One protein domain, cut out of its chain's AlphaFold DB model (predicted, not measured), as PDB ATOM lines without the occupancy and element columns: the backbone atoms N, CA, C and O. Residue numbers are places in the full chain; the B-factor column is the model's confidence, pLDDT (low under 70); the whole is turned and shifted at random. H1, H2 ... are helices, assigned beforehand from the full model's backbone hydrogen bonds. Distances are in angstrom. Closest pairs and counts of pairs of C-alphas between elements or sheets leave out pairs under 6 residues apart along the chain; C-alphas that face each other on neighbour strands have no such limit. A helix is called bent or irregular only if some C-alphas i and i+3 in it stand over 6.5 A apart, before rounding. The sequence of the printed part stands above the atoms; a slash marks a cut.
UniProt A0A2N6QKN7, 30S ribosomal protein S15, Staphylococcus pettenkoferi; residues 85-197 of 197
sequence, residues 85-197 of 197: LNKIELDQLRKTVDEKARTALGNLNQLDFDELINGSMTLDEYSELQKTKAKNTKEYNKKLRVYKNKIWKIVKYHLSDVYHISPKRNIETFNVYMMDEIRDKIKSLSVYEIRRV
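This is residues 85 to 197 of the 197 residues of the protein "30S ribosomal protein S15" of Staphylococcus pettenkoferi (UniProt A0A2N6QKN7). One very long straight helix, H3, makes the length of the domain, and a pair of helices side by side, H1 and H4, packs crosswise on its later half, with the short H5 packed on H1 and H3. From the end of H1 the chain runs out through the tiny H2 and turns back into H3, leaving an open arm in which H2 touches no helix. The printed part has 113 residues with five named helices, in the order H1 H2 H3 H4 H5, and no named strand; the class is all helix. The whole is loose, with a radius of gyration of the C-alphas of 18.9 A, and spans 61 by 29 by 21 A.

H3, residues 123 to 163, and H1, residues 87 to 105, are the hubs, touching three other helices each. H1 and H3 touch at a steep tilt of 61 degrees, opposite ways, through residues 97 to 105 of H1 and 143 to 152 of H3 alone; their closest C-alphas, those of Ala 101 and Tyr 147, are 5.4 A apart. H4, residues 176 to 188, touches H1 at a shallow tilt of 9 degrees, the same way, with the C-alphas of Val 97 and Ile 186 closest at 6.7 A. H4 also touches H3, through residues 182 to 186 of H4 and 151 to 159 of H3 alone, at a steep tilt of 56 degrees, opposite ways; the closest C-alphas, of Val 155 and Ile 182, are 6.5 A apart. H5, residues 191 to 196, is about perpendicular to H3, at 89 degrees, and touches it, with the C-alphas of Lys 150 and Ile 194 closest at 6.2 A. H5 touches H1 too, about perpendicular at 85 degrees, with the C-alphas of Ala 104 and Val 191 closest at 4.8 A. H2, residues 114 to 117, is apart from H1, H3, H4 and H5. In H1, H3 and H5 every O i to N i+4 pair is within hydrogen-bond range, in H4 7 of 9 are, and H2 is too short for such a pair.

H3 runs 59.1 A from C-alpha 123 at (47.902, 60.369, -7.179) to C-alpha 163 at (31.918, 6.529, -25.673). H1 is 26.4 A long and begins at C-alpha 87 at (43.860, 22.960, -34.537). H4 is 19.7 A long and irregular, with C-alphas 177 and 180 7.3 A apart. H5 measures 8.8 A and H2 5.6 A.

The C-alphas farthest apart, those of Ser 120 and His 164, are 62.1 A apart. The printed part has no cut and ends at the chain's last residue, Val 197. The link from H3 to H4, residues 164 to 175, is long; H2 to H3 and H4 to H5 are tight links, and H1 to H2 is short. The mean pLDDT of the printed part is 83.0, and it is under 70 at residues 107 to 121, 125, 130 and 197.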
ATOM      1  N   LEU A  85      41.031  15.567 -33.774       91.88
ATOM      2  CA  LEU A  85      40.728  16.979 -33.974       91.88
ATOM      3  C   LEU A  85      41.966  17.754 -34.421       91.88
ATOM      4  O   LEU A  85      43.045  17.656 -33.835       91.88
ATOM      5  N   ASN A  86      41.786  18.584 -35.439       92.75
ATOM      6  CA  ASN A  86      42.805  19.518 -35.879       92.75
ATOM      7  C   ASN A  86      42.773  20.802 -35.029       92.75
ATOM      8  O   ASN A  86      41.902  21.023 -34.185       92.75
ATOM      9  N   LYS A  87      43.734  21.697 -35.276       93.12
ATOM     10  CA  LYS A  87      43.860  22.960 -34.537       93.12
ATOM     11  C   LYS A  87      42.603  23.839 -34.613       93.12
ATOM     12  O   LYS A  87      42.231  24.440 -33.612       93.12
ATOM     13  N   ILE A  88      41.943  23.900 -35.772       93.00
ATOM     14  CA  ILE A  88      40.755  24.740 -35.983       93.00
ATOM     15  C   ILE A  88      39.598  24.240 -35.113       93.00
ATOM     16  O   ILE A  88      38.954  25.026 -34.419       93.00
ATOM     17  N   GLU A  89      39.369  22.929 -35.105       92.88
ATOM     18  CA  GLU A  89      38.319  22.279 -34.316       92.88
ATOM     19  C   GLU A  89      38.564  22.450 -32.815       92.88
ATOM     20  O   GLU A  89      37.661  22.825 -32.062       92.88
ATOM     21  N   LEU A  90      39.814  22.274 -32.383       93.12
ATOM     22  CA  LEU A  90      40.218  22.497 -30.997       93.12
ATOM     23  C   LEU A  90      40.015  23.949 -30.563       93.12
ATOM     24  O   LEU A  90      39.514  24.198 -29.465       93.12
ATOM     25  N   ASP A  91      40.368  24.913 -31.411       93.50
ATOM     26  CA  ASP A  91      40.192  26.333 -31.111       93.50
ATOM     27  C   ASP A  91      38.708  26.721 -31.056       93.50
ATOM     28  O   ASP A  91      38.319  27.543 -30.224       93.50
ATOM     29  N   GLN A  92      37.849  26.089 -31.863       93.62
ATOM     30  CA  GLN A  92      36.398  26.258 -31.758       93.62
ATOM     31  C   GLN A  92      35.869  25.744 -30.413       93.62
ATOM     32  O   GLN A  92      35.131  26.464 -29.742       93.62
ATOM     33  N   LEU A  93      36.279  24.548 -29.976       94.50
ATOM     34  CA  LEU A  93      35.879  24.026 -28.664       94.50
ATOM     35  C   LEU A  93      36.374  24.917 -27.520       94.50
ATOM     36  O   LEU A  93      35.622  25.220 -26.593       94.50
ATOM     37  N   ARG A  94      37.627  25.383 -27.594       94.06
ATOM     38  CA  ARG A  94      38.200  26.312 -26.607       94.06
ATOM     39  C   ARG A  94      37.395  27.604 -26.521       94.06
ATOM     40  O   ARG A  94      37.107  28.041 -25.412       94.06
ATOM     41  N   LYS A  95      36.975  28.180 -27.652       93.75
ATOM     42  CA  LYS A  95      36.100  29.365 -27.671       93.75
ATOM     43  C   LYS A  95      34.769  29.104 -26.967       93.75
ATOM     44  O   LYS A  95      34.385  29.891 -26.108       93.75
ATOM     45  N   THR A  96      34.119  27.975 -27.248       93.88
ATOM     46  CA  THR A  96      32.850  27.614 -26.595       93.88
ATOM     47  C   THR A  96      33.012  27.458 -25.079       93.88
ATOM     48  O   THR A  96      32.187  27.951 -24.310       93.88
ATOM     49  N   VAL A  97      34.096  26.820 -24.624       94.56
ATOM     50  CA  VAL A  97      34.405  26.710 -23.188       94.56
ATOM     51  C   VAL A  97      34.673  28.080 -22.569       94.56
ATOM     52  O   VAL A  97      34.198  28.361 -21.470       94.56
ATOM     53  N   ASP A  98      35.414  28.940 -23.263       91.81
ATOM     54  CA  ASP A  98      35.762  30.278 -22.794       91.81
ATOM     55  C   ASP A  98      34.527  31.160 -22.608       91.81
ATOM     56  O   ASP A  98      34.382  31.796 -21.562       91.81
ATOM     57  N   GLU A  99      33.627  31.172 -23.587       90.38
ATOM     58  CA  GLU A  99      32.351  31.885 -23.519       90.38
ATOM     59  C   GLU A  99      31.509  31.375 -22.352       90.38
ATOM     60  O   GLU A  99      31.092  32.157 -21.498       90.38
ATOM     61  N   LYS A 100      31.353  30.051 -22.238       90.31
ATOM     62  CA  LYS A 100      30.566  29.445 -21.163       90.31
ATOM     63  C   LYS A 100      31.143  29.741 -19.777       90.31
ATOM     64  O   LYS A 100      30.396  30.042 -18.845       90.31
ATOM     65  N   ALA A 101      32.468  29.706 -19.639       89.38
ATOM     66  CA  ALA A 101      33.154  30.044 -18.398       89.38
ATOM     67  C   ALA A 101      32.961  31.522 -18.022       89.38
ATOM     68  O   ALA A 101      32.734  31.817 -16.848       89.38
ATOM     69  N   ARG A 102      33.006  32.442 -18.998       88.19
ATOM     70  CA  ARG A 102      32.729  33.874 -18.776       88.19
ATOM     71  C   ARG A 102      31.290  34.096 -18.322       88.19
ATOM     72  O   ARG A 102      31.079  34.766 -17.315       88.19
ATOM     73  N   THR A 103      30.316  33.476 -18.989       85.31
ATOM     74  CA  THR A 103      28.901  33.550 -18.591       85.31
ATOM     75  C   THR A 103      28.687  33.015 -17.175       85.31
ATOM     76  O   THR A 103      27.987  33.633 -16.379       85.31
ATOM     77  N   ALA A 104      29.329  31.898 -16.817       84.31
ATOM     78  CA  ALA A 104      29.214  31.325 -15.477       84.31
ATOM     79  C   ALA A 104      29.873  32.186 -14.386       84.31
ATOM     80  O   ALA A 104      29.449  32.149 -13.226       84.31
ATOM     81  N   LEU A 105      30.908  32.950 -14.733       83.25
ATOM     82  CA  LEU A 105      31.571  33.884 -13.826       83.25
ATOM     83  C   LEU A 105      30.746  35.156 -13.602       83.25
ATOM     84  O   LEU A 105      30.710  35.653 -12.479       83.25
ATOM     85  N   GLY A 106      30.035  35.624 -14.630       70.19
ATOM     86  CA  GLY A 106      29.290  36.879 -14.593       70.19
ATOM     87  C   GLY A 106      30.206  38.109 -14.600       70.19
ATOM     88  O   GLY A 106      31.429  37.999 -14.739       70.19
ATOM     89  N   ASN A 107      29.614  39.294 -14.437       60.31
ATOM     90  CA  ASN A 107      30.306  40.588 -14.482       60.31
ATOM     91  C   ASN A 107      31.096  40.896 -13.199       60.31
ATOM     92  O   ASN A 107      30.960  41.958 -12.607       60.31
ATOM     93  N   LEU A 108      31.976  39.990 -12.774       53.91
ATOM     94  CA  LEU A 108      32.823  40.183 -11.587       53.91
ATOM     95  C   LEU A 108      33.854  41.327 -11.737       53.91
ATOM     96  O   LEU A 108      34.534  41.653 -10.774       53.91
ATOM     97  N   ASN A 109      33.984  41.897 -12.941       51.50
ATOM     98  CA  ASN A 109      34.963  42.925 -13.307       51.50
ATOM     99  C   ASN A 109      34.333  44.243 -13.799       51.50
ATOM    100  O   ASN A 109      35.053  45.074 -14.352       51.50
ATOM    101  N   GLN A 110      33.024  44.457 -13.623       48.19
ATOM    102  CA  GLN A 110      32.454  45.796 -13.802       48.19
ATOM    103  C   GLN A 110      32.832  46.640 -12.579       48.19
ATOM    104  O   GLN A 110      32.098  46.713 -11.606       48.19
ATOM    105  N   LEU A 111      34.044  47.194 -12.599       50.12
ATOM    106  CA  LEU A 111      34.298  48.444 -11.892       50.12
ATOM    107  C   LEU A 111      33.571  49.521 -12.692       50.12
ATOM    108  O   LEU A 111      33.812  49.634 -13.900       50.12
ATOM    109  N   ASP A 112      32.665  50.243 -12.041       48.84
ATOM    110  CA  ASP A 112      31.936  51.347 -12.650       48.84
ATOM    111  C   ASP A 112      32.946  52.388 -13.136       48.84
ATOM    112  O   ASP A 112      33.661  53.026 -12.364       48.84
ATOM    113  N   PHE A 113      33.044  52.527 -14.459       47.88
ATOM    114  CA  PHE A 113      33.874  53.550 -15.096       47.88
ATOM    115  C   PHE A 113      33.443  54.971 -14.698       47.88
ATOM    116  O   PHE A 113      34.231  55.904 -14.844       47.88
ATOM    117  N   ASP A 114      32.236  55.120 -14.154       49.91
ATOM    118  CA  ASP A 114      31.661  56.393 -13.733       49.91
ATOM    119  C   ASP A 114      32.372  56.992 -12.504       49.91
ATOM    120  O   ASP A 114      32.432  58.215 -12.376       49.91
ATOM    121  N   GLU A 115      33.024  56.185 -11.653       51.88
ATOM    122  CA  GLU A 115      33.834  56.713 -10.539       51.88
ATOM    123  C   GLU A 115      35.159  57.344 -11.007       51.88
ATOM    124  O   GLU A 115      35.679  58.244 -10.350       51.88
ATOM    125  N   LEU A 116      35.695  56.940 -12.168       50.91
ATOM    126  CA  LEU A 116      36.963  57.467 -12.703       50.91
ATOM    127  C   LEU A 116      36.827  58.858 -13.337       50.91
ATOM    128  O   LEU A 116      37.829  59.560 -13.479       50.91
ATOM    129  N   ILE A 117      35.619  59.250 -13.752       51.03
ATOM    130  CA  ILE A 117      35.387  60.505 -14.485       51.03
ATOM    131  C   ILE A 117      35.109  61.679 -13.528       51.03
ATOM    132  O   ILE A 117      35.343  62.831 -13.892       51.03
ATOM    133  N   ASN A 118      34.743  61.418 -12.267       55.44
ATOM    134  CA  ASN A 118      34.483  62.452 -11.254       55.44
ATOM    135  C   ASN A 118      35.768  63.022 -10.603       55.44
ATOM    136  O   ASN A 118      35.871  63.131  -9.385       55.44
ATOM    137  N   GLY A 119      36.755  63.383 -11.433       54.25
ATOM    138  CA  GLY A 119      37.661  64.541 -11.314       54.25
ATOM    139  C   GLY A 119      38.325  64.948  -9.985       54.25
ATOM    140  O   GLY A 119      38.833  66.063  -9.925       54.25
ATOM    141  N   SER A 120      38.347  64.123  -8.937       60.38
ATOM    142  CA  SER A 120      38.798  64.527  -7.587       60.38
ATOM    143  C   SER A 120      39.762  63.546  -6.910       60.38
ATOM    144  O   SER A 120      40.000  63.651  -5.713       60.38
ATOM    145  N   MET A 121      40.354  62.616  -7.663       67.38
ATOM    146  CA  MET A 121      41.303  61.642  -7.116       67.38
ATOM    147  C   MET A 121      42.739  62.167  -7.066       67.38
ATOM    148  O   MET A 121      43.278  62.678  -8.050       67.38
ATOM    149  N   THR A 122      43.387  61.952  -5.929       75.00
ATOM    150  CA  THR A 122      44.822  62.163  -5.724       75.00
ATOM    151  C   THR A 122      45.664  61.064  -6.389       75.00
ATOM    152  O   THR A 122      45.177  59.986  -6.745       75.00
ATOM    153  N   LEU A 123      46.968  61.321  -6.561       72.75
ATOM    154  CA  LEU A 123      47.902  60.369  -7.179       72.75
ATOM    155  C   LEU A 123      48.015  59.050  -6.388       72.75
ATOM    156  O   LEU A 123      48.137  57.979  -6.987       72.75
ATOM    157  N   ASP A 124      47.931  59.120  -5.058       74.50
ATOM    158  CA  ASP A 124      47.993  57.949  -4.178       74.50
ATOM    159  C   ASP A 124      46.724  57.091  -4.284       74.50
ATOM    160  O   ASP A 124      46.810  55.868  -4.417       74.50
ATOM    161  N   GLU A 125      45.549  57.724  -4.341       69.44
ATOM    162  CA  GLU A 125      44.271  57.036  -4.579       69.44
ATOM    163  C   GLU A 125      44.254  56.355  -5.953       69.44
ATOM    164  O   GLU A 125      43.791  55.221  -6.089       69.44
ATOM    165  N   TYR A 126      44.837  56.998  -6.969       70.75
ATOM    166  CA  TYR A 126      44.986  56.409  -8.299       70.75
ATOM    167  C   TYR A 126      45.897  55.174  -8.300       70.75
ATOM    168  O   TYR A 126      45.581  54.162  -8.934       70.75
ATOM    169  N   SER A 127      47.004  55.219  -7.554       70.31
ATOM    170  CA  SER A 127      47.928  54.090  -7.397       70.31
ATOM    171  C   SER A 127      47.263  52.891  -6.704       70.31
ATOM    172  O   SER A 127      47.357  51.758  -7.191       70.31
ATOM    173  N   GLU A 128      46.526  53.118  -5.614       76.44
ATOM    174  CA  GLU A 128      45.788  52.058  -4.910       76.44
ATOM    175  C   GLU A 128      44.651  51.463  -5.759       76.44
ATOM    176  O   GLU A 128      44.444  50.242  -5.773       76.44
ATOM    177  N   LEU A 129      43.972  52.282  -6.566       71.69
ATOM    178  CA  LEU A 129      42.980  51.802  -7.528       71.69
ATOM    179  C   LEU A 129      43.598  50.931  -8.625       71.69
ATOM    180  O   LEU A 129      43.051  49.872  -8.947       71.69
ATOM    181  N   GLN A 130      44.766  51.298  -9.160       68.38
ATOM    182  CA  GLN A 130      45.480  50.440 -10.109       68.38
ATOM    183  C   GLN A 130      45.896  49.100  -9.486       68.38
ATOM    184  O   GLN A 130      45.706  48.049 -10.111       68.38
ATOM    185  N   LYS A 131      46.405  49.101  -8.245       72.06
ATOM    186  CA  LYS A 131      46.739  47.865  -7.511       72.06
ATOM    187  C   LYS A 131      45.507  46.982  -7.320       72.06
ATOM    188  O   LYS A 131      45.564  45.774  -7.570       72.06
ATOM    189  N   THR A 132      44.379  47.581  -6.948       73.38
ATOM    190  CA  THR A 132      43.104  46.878  -6.757       73.38
ATOM    191  C   THR A 132      42.579  46.306  -8.075       73.38
ATOM    192  O   THR A 132      42.222  45.129  -8.135       73.38
ATOM    193  N   LYS A 133      42.652  47.058  -9.180       70.31
ATOM    194  CA  LYS A 133      42.288  46.582 -10.527       70.31
ATOM    195  C   LYS A 133      43.160  45.417 -10.986       70.31
ATOM    196  O   LYS A 133      42.643  44.431 -11.522       70.31
ATOM    197  N   ALA A 134      44.471  45.494 -10.764       70.50
ATOM    198  CA  ALA A 134      45.393  44.411 -11.092       70.50
ATOM    199  C   ALA A 134      45.083  43.146 -10.274       70.50
ATOM    200  O   ALA A 134      45.034  42.042 -10.828       70.50
ATOM    201  N   LYS A 135      44.799  43.302  -8.973       74.12
ATOM    202  CA  LYS A 135      44.387  42.208  -8.081       74.12
ATOM    203  C   LYS A 135      43.069  41.574  -8.536       74.12
ATOM    204  O   LYS A 135      43.024  40.355  -8.703       74.12
ATOM    205  N   ASN A 136      42.053  42.384  -8.835       75.25
ATOM    206  CA  ASN A 136      40.744  41.925  -9.307       75.25
ATOM    207  C   ASN A 136      40.855  41.212 -10.662       75.25
ATOM    208  O   ASN A 136      40.318  40.121 -10.836       75.25
ATOM    209  N   THR A 137      41.657  41.739 -11.592       77.62
ATOM    210  CA  THR A 137      41.918  41.100 -12.895       77.62
ATOM    211  C   THR A 137      42.612  39.747 -12.732       77.62
ATOM    212  O   THR A 137      42.252  38.763 -13.385       77.62
ATOM    213  N   LYS A 138      43.596  39.662 -11.831       82.06
ATOM    214  CA  LYS A 138      44.290  38.409 -11.519       82.06
ATOM    215  C   LYS A 138      43.337  37.384 -10.905       82.06
ATOM    216  O   LYS A 138      43.374  36.214 -11.288       82.06
ATOM    217  N   GLU A 139      42.477  37.807  -9.981       82.50
ATOM    218  CA  GLU A 139      41.477  36.938  -9.361       82.50
ATOM    219  C   GLU A 139      40.425  36.462 -10.372       82.50
ATOM    220  O   GLU A 139      40.128  35.265 -10.427       82.50
ATOM    221  N   TYR A 140      39.938  37.359 -11.232       83.25
ATOM    222  CA  TYR A 140      39.044  37.045 -12.344       83.25
ATOM    223  C   TYR A 140      39.650  35.971 -13.250       83.25
ATOM    224  O   TYR A 140      39.041  34.924 -13.467       83.25
ATOM    225  N   ASN A 141      40.888  36.169 -13.711       85.81
ATOM    226  CA  ASN A 141      41.574  35.213 -14.584       85.81
ATOM    227  C   ASN A 141      41.811  33.863 -13.892       85.81
ATOM    228  O   ASN A 141      41.682  32.808 -14.522       85.81
ATOM    229  N   LYS A 142      42.108  33.873 -12.585       89.62
ATOM    230  CA  LYS A 142      42.232  32.652 -11.782       89.62
ATOM    231  C   LYS A 142      40.905  31.890 -11.735       89.62
ATOM    232  O   LYS A 142      40.896  30.694 -12.026       89.62
ATOM    233  N   LYS A 143      39.792  32.560 -11.418       86.94
ATOM    234  CA  LYS A 143      38.457  31.936 -11.382       86.94
ATOM    235  C   LYS A 143      38.017  31.460 -12.768       86.94
ATOM    236  O   LYS A 143      37.527  30.340 -12.894       86.94
ATOM    237  N   LEU A 144      38.278  32.246 -13.812       89.81
ATOM    238  CA  LEU A 144      37.998  31.868 -15.196       89.81
ATOM    239  C   LEU A 144      38.720  30.564 -15.566       89.81
ATOM    240  O   LEU A 144      38.089  29.638 -16.069       89.81
ATOM    241  N   ARG A 145      40.021  30.443 -15.257       92.75
ATOM    242  CA  ARG A 145      40.789  29.204 -15.483       92.75
ATOM    243  C   ARG A 145      40.184  28.010 -14.743       92.75
ATOM    244  O   ARG A 145      40.098  26.924 -15.313       92.75
ATOM    245  N   VAL A 146      39.756  28.204 -13.495       93.06
ATOM    246  CA  VAL A 146      39.091  27.155 -12.710       93.06
ATOM    247  C   VAL A 146      37.806  26.693 -13.402       93.06
ATOM    248  O   VAL A 146      37.614  25.492 -13.567       93.06
ATOM    249  N   TYR A 147      36.959  27.608 -13.875       93.12
ATOM    250  CA  TYR A 147      35.707  27.247 -14.553       93.12
ATOM    251  C   TYR A 147      35.938  26.545 -15.890       93.12
ATOM    252  O   TYR A 147      35.289  25.533 -16.147       93.12
ATOM    253  N   LYS A 148      36.916  26.988 -16.692       94.81
ATOM    254  CA  LYS A 148      37.325  26.268 -17.911       94.81
ATOM    255  C   LYS A 148      37.706  24.816 -17.600       94.81
ATOM    256  O   LYS A 148      37.251  23.897 -18.276       94.81
ATOM    257  N   ASN A 149      38.495  24.594 -16.547       94.25
ATOM    258  CA  ASN A 149      38.900  23.248 -16.131       94.25
ATOM    259  C   ASN A 149      37.710  22.395 -15.661       94.25
ATOM    260  O   ASN A 149      37.654  21.209 -15.983       94.25
ATOM    261  N   LYS A 150      36.757  22.981 -14.924       94.69
ATOM    262  CA  LYS A 150      35.538  22.284 -14.482       94.69
ATOM    263  C   LYS A 150      34.657  21.880 -15.663       94.69
ATOM    264  O   LYS A 150      34.235  20.731 -15.721       94.69
ATOM    265  N   ILE A 151      34.449  22.775 -16.632       95.12
ATOM    266  CA  ILE A 151      33.709  22.472 -17.867       95.12
ATOM    267  C   ILE A 151      34.358  21.287 -18.588       95.12
ATOM    268  O   ILE A 151      33.681  20.305 -18.883       95.12
ATOM    269  N   TRP A 152      35.679  21.325 -18.793       95.12
ATOM    270  CA  TRP A 152      36.394  20.210 -19.416       95.12
ATOM    271  C   TRP A 152      36.270  18.911 -18.631       95.12
ATOM    272  O   TRP A 152      36.087  17.859 -19.233       95.12
ATOM    273  N   LYS A 153      36.341  18.962 -17.299       94.25
ATOM    274  CA  LYS A 153      36.141  17.788 -16.446       94.25
ATOM    275  C   LYS A 153      34.762  17.169 -16.692       94.25
ATOM    276  O   LYS A 153      34.696  15.974 -16.950       94.25
ATOM    277  N   ILE A 154      33.694  17.971 -16.684       94.69
ATOM    278  CA  ILE A 154      32.321  17.496 -16.928       94.69
ATOM    279  C   ILE A 154      32.189  16.882 -18.325       94.69
ATOM    280  O   ILE A 154      31.669  15.778 -18.457       94.69
ATOM    281  N   VAL A 155      32.709  17.554 -19.357       95.12
ATOM    282  CA  VAL A 155      32.712  17.040 -20.737       95.12
ATOM    283  C   VAL A 155      33.431  15.695 -20.821       95.12
ATOM    284  O   VAL A 155      32.924  14.764 -21.432       95.12
ATOM    285  N   LYS A 156      34.597  15.556 -20.185       94.50
ATOM    286  CA  LYS A 156      35.362  14.303 -20.214       94.50
ATOM    287  C   LYS A 156      34.648  13.147 -19.519       94.50
ATOM    288  O   LYS A 156      34.762  12.023 -19.995       94.50
ATOM    289  N   TYR A 157      33.928  13.409 -18.429       94.56
ATOM    290  CA  TYR A 157      33.079  12.393 -17.798       94.56
ATOM    291  C   TYR A 157      31.912  12.003 -18.702       94.56
ATOM    292  O   TYR A 157      31.722  10.822 -18.944       94.56
ATOM    293  N   HIS A 158      31.235  12.981 -19.307       94.38
ATOM    294  CA  HIS A 158      30.159  12.724 -20.267       94.38
ATOM    295  C   HIS A 158      30.616  11.849 -21.441       94.38
ATOM    296  O   HIS A 158      29.975  10.861 -21.771       94.38
ATOM    297  N   LEU A 159      31.773  12.150 -22.034       93.62
ATOM    298  CA  LEU A 159      32.326  11.312 -23.101       93.62
ATOM    299  C   LEU A 159      32.738   9.920 -22.604       93.62
ATOM    300  O   LEU A 159      32.718   8.968 -23.380       93.62
ATOM    301  N   SER A 160      33.117   9.787 -21.333       93.94
ATOM    302  CA  SER A 160      33.373   8.483 -20.718       93.94
ATOM    303  C   SER A 160      32.104   7.644 -20.632       93.94
ATOM    304  O   SER A 160      32.145   6.457 -20.932       93.94
ATOM    305  N   ASP A 161      30.976   8.270 -20.307       93.00
ATOM    306  CA  ASP A 161      29.685   7.590 -20.223       93.00
ATOM    307  C   ASP A 161      29.165   7.201 -21.616       93.00
ATOM    308  O   ASP A 161      28.700   6.081 -21.807       93.00
ATOM    309  N   VAL A 162      29.291   8.098 -22.603       93.31
ATOM    310  CA  VAL A 162      28.752   7.898 -23.962       93.31
ATOM    311  C   VAL A 162      29.641   7.002 -24.829       93.31
ATOM    312  O   VAL A 162      29.138   6.156 -25.562       93.31
ATOM    313  N   TYR A 163      30.962   7.184 -24.769       91.62
ATOM    314  CA  TYR A 163      31.918   6.529 -25.673       91.62
ATOM    315  C   TYR A 163      32.904   5.600 -24.958       91.62
ATOM    316  O   TYR A 163      33.837   5.104 -25.589       91.62
ATOM    317  N   HIS A 164      32.766   5.399 -23.644       90.50
ATOM    318  CA  HIS A 164      33.678   4.577 -22.838       90.50
ATOM    319  C   HIS A 164      35.154   4.999 -22.937       90.50
ATOM    320  O   HIS A 164      36.071   4.200 -22.734       90.50
ATOM    321  N   ILE A 165      35.412   6.281 -23.221       88.56
ATOM    322  CA  ILE A 165      36.772   6.822 -23.260       88.56
ATOM    323  C   ILE A 165      37.238   7.252 -21.868       88.56
ATOM    324  O   ILE A 165      36.466   7.731 -21.042       88.56
ATOM    325  N   SER A 166      38.536   7.119 -21.593       89.62
ATOM    326  CA  SER A 166      39.090   7.532 -20.301       89.62
ATOM    327  C   SER A 166      38.947   9.049 -20.077       89.62
ATOM    328  O   SER A 166      39.415   9.824 -20.918       89.62
ATOM    329  N   PRO A 167      38.463   9.511 -18.904       90.50
ATOM    330  CA  PRO A 167      38.429  10.936 -18.557       90.50
ATOM    331  C   PRO A 167      39.822  11.582 -18.464       90.50
ATOM    332  O   PRO A 167      39.952  12.804 -18.407       90.50
ATOM    333  N   LYS A 168      40.888  10.773 -18.428       90.31
ATOM    334  CA  LYS A 168      42.282  11.245 -18.418       90.31
ATOM    335  C   LYS A 168      42.812  11.555 -19.820       90.31
ATOM    336  O   LYS A 168      43.891  12.130 -19.941       90.31
ATOM    337  N   ARG A 169      42.071  11.201 -20.874       86.81
ATOM    338  CA  ARG A 169      42.476  11.391 -22.270       86.81
ATOM    339  C   ARG A 169      42.676  12.877 -22.604       86.81
ATOM    340  O   ARG A 169      41.974  13.752 -22.078       86.81
ATOM    341  N   ASN A 170      43.668  13.173 -23.446       88.75
ATOM    342  CA  ASN A 170      43.932  14.536 -23.911       88.75
ATOM    343  C   ASN A 170      42.882  14.944 -24.959       88.75
ATOM    344  O   ASN A 170      42.499  14.134 -25.800       88.75
ATOM    345  N   ILE A 171      42.432  16.199 -24.914       86.19
ATOM    346  CA  ILE A 171      41.378  16.743 -25.786       86.19
ATOM    347  C   ILE A 171      41.805  16.684 -27.260       86.19
ATOM    348  O   ILE A 171      40.986  16.425 -28.130       86.19
ATOM    349  N   GLU A 172      43.101  16.842 -27.530       86.31
ATOM    350  CA  GLU A 172      43.703  16.740 -28.872       86.31
ATOM    351  C   GLU A 172      43.537  15.358 -29.512       86.31
ATOM    352  O   GLU A 172      43.654  15.216 -30.720       86.31
ATOM    353  N   THR A 173      43.253  14.335 -28.707       86.69
ATOM    354  CA  THR A 173      43.069  12.960 -29.188       86.69
ATOM    355  C   THR A 173      41.601  12.581 -29.348       86.69
ATOM    356  O   THR A 173      41.305  11.404 -29.555       86.69
ATOM    357  N   PHE A 174      40.680  13.532 -29.172       91.00
ATOM    358  CA  PHE A 174      39.277  13.328 -29.518       91.00
ATOM    359  C   PHE A 174      39.114  13.299 -31.029       91.00
ATOM    360  O   PHE A 174      39.935  13.857 -31.755       91.00
ATOM    361  N   ASN A 175      38.063  12.627 -31.479       93.62
ATOM    362  CA  ASN A 175      37.797  12.444 -32.895       93.62
ATOM    363  C   ASN A 175      36.727  13.421 -33.375       93.62
ATOM    364  O   ASN A 175      35.920  13.910 -32.580       93.62
ATOM    365  N   VAL A 176      36.703  13.681 -34.680       92.56
ATOM    366  CA  VAL A 176      35.788  14.658 -35.288       92.56
ATOM    367  C   VAL A 176      34.326  14.320 -35.030       92.56
ATOM    368  O   VAL A 176      33.552  15.221 -34.719       92.56
ATOM    369  N   TYR A 177      33.949  13.037 -35.058       92.50
ATOM    370  CA  TYR A 177      32.562  12.633 -34.797       92.50
ATOM    371  C   TYR A 177      32.041  13.040 -33.408       92.50
ATOM    372  O   TYR A 177      30.833  13.078 -33.203       92.50
ATOM    373  N   MET A 178      32.923  13.342 -32.448       94.44
ATOM    374  CA  MET A 178      32.538  13.763 -31.095       94.44
ATOM    375  C   MET A 178      32.270  15.273 -30.992       94.44
ATOM    376  O   MET A 178      31.834  15.743 -29.943       94.44
ATOM    377  N   MET A 179      32.579  16.062 -32.026       93.50
ATOM    378  CA  MET A 179      32.583  17.529 -31.949       93.50
ATOM    379  C   MET A 179      31.238  18.123 -31.542       93.50
ATOM    380  O   MET A 179      31.195  18.997 -30.672       93.50
ATOM    381  N   ASP A 180      30.161  17.662 -32.168       93.25
ATOM    382  CA  ASP A 180      28.826  18.204 -31.928       93.25
ATOM    383  C   ASP A 180      28.335  17.831 -30.527       93.25
ATOM    384  O   ASP A 180      27.947  18.715 -29.765       93.25
ATOM    385  N   GLU A 181      28.533  16.575 -30.114       94.44
ATOM    386  CA  GLU A 181      28.230  16.099 -28.758       94.44
ATOM    387  C   GLU A 181      28.959  16.924 -27.683       94.44
ATOM    388  O   GLU A 181      28.373  17.355 -26.687       94.44
ATOM    389  N   ILE A 182      30.251  17.209 -27.891       95.25
ATOM    390  CA  ILE A 182      31.036  18.035 -26.966       95.25
ATOM    391  C   ILE A 182      30.455  19.449 -26.881       95.25
ATOM    392  O   ILE A 182      30.313  19.997 -25.782       95.25
ATOM    393  N   ARG A 183      30.142  20.068 -28.024       94.69
ATOM    394  CA  ARG A 183      29.595  21.432 -28.071       94.69
ATOM    395  C   ARG A 183      28.248  21.517 -27.385       94.69
ATOM    396  O   ARG A 183      28.038  22.437 -26.591       94.69
ATOM    397  N   ASP A 184      27.370  20.572 -27.667       95.38
ATOM    398  CA  ASP A 184      26.032  20.533 -27.100       95.38
ATOM    399  C   ASP A 184      26.100  20.299 -25.600       95.38
ATOM    400  O   ASP A 184      25.463  21.032 -24.831       95.38
ATOM    401  N   LYS A 185      27.003  19.417 -25.149       95.94
ATOM    402  CA  LYS A 185      27.255  19.256 -23.722       95.94
ATOM    403  C   LYS A 185      27.710  20.562 -23.082       95.94
ATOM    404  O   LYS A 185      27.096  20.972 -22.101       95.94
ATOM    405  N   ILE A 186      28.708  21.263 -23.631       94.88
ATOM    406  CA  ILE A 186      29.182  22.549 -23.078       94.88
ATOM    407  C   ILE A 186      28.048  23.584 -23.023       94.88
ATOM    408  O   ILE A 186      27.891  24.275 -22.010       94.88
ATOM    409  N   LYS A 187      27.246  23.697 -24.088       92.88
ATOM    410  CA  LYS A 187      26.124  24.644 -24.160       92.88
ATOM    411  C   LYS A 187      25.044  24.331 -23.127       92.88
ATOM    412  O   LYS A 187      24.545  25.270 -22.505       92.88
ATOM    413  N   SER A 188      24.747  23.051 -22.899       93.81
ATOM    414  CA  SER A 188      23.718  22.596 -21.955       93.81
ATOM    415  C   SER A 188      24.056  22.847 -20.481       93.81
ATOM    416  O   SER A 188      23.142  22.947 -19.668       93.81
ATOM    417  N   LEU A 189      25.341  23.002 -20.125       92.12
ATOM    418  CA  LEU A 189      25.750  23.173 -18.726       92.12
ATOM    419  C   LEU A 189      25.087  24.394 -18.083       92.12
ATOM    420  O   LEU A 189      25.182  25.517 -18.579       92.12
ATOM    421  N   SER A 190      24.475  24.217 -16.925       88.44
ATOM    422  CA  SER A 190      24.008  25.331 -16.111       88.44
ATOM    423  C   SER A 190      25.175  26.028 -15.403       88.44
ATOM    424  O   SER A 190      26.236  25.454 -15.138       88.44
ATOM    425  N   VAL A 191      24.971  27.295 -15.033       83.69
ATOM    426  CA  VAL A 191      25.934  28.043 -14.207       83.69
ATOM    427  C   VAL A 191      26.161  27.345 -12.862       83.69
ATOM    428  O   VAL A 191      27.284  27.328 -12.356       83.69
ATOM    429  N   TYR A 192      25.112  26.743 -12.296       84.25
ATOM    430  CA  TYR A 192      25.183  26.018 -11.033       84.25
ATOM    431  C   TYR A 192      26.124  24.808 -11.114       84.25
ATOM    432  O   TYR A 192      27.009  24.666 -10.268       84.25
ATOM    433  N   GLU A 193      25.998  23.987 -12.160       84.12
ATOM    434  CA  GLU A 193      26.874  22.829 -12.382       84.12
ATOM    435  C   GLU A 193      28.344  23.244 -12.482       84.12
ATOM    436  O   GLU A 193      29.208  22.651 -11.835       84.12
ATOM    437  N   ILE A 194      28.635  24.323 -13.215       85.81
ATOM    438  CA  ILE A 194      30.006  24.831 -13.375       85.81
ATOM    439  C   ILE A 194      30.570  25.337 -12.043       85.81
ATOM    440  O   ILE A 194      31.755  25.162 -11.761       85.81
ATOM    441  N   ARG A 195      29.752  25.969 -11.196       80.19
ATOM    442  CA  ARG A 195      30.214  26.510  -9.910       80.19
ATOM    443  C   ARG A 195      30.468  25.412  -8.872       80.19
ATOM    444  O   ARG A 195      31.416  25.554  -8.100       80.19
ATOM    445  N   ARG A 196      29.691  24.322  -8.888       78.19
ATOM    446  CA  ARG A 196      29.709  23.257  -7.867       78.19
ATOM    447  C   ARG A 196      30.824  22.209  -8.024       78.19
ATOM    448  O   ARG A 196      31.348  21.770  -7.006       78.19
ATOM    449  N   VAL A 197      31.148  21.797  -9.256       67.25
ATOM    450  CA  VAL A 197      32.099  20.691  -9.585       67.25
ATOM    451  C   VAL A 197      33.538  20.956  -9.151       67.25
ATOM    452  O   VAL A 197      34.318  19.989  -8.977       67.25
TER     453      VAL A 197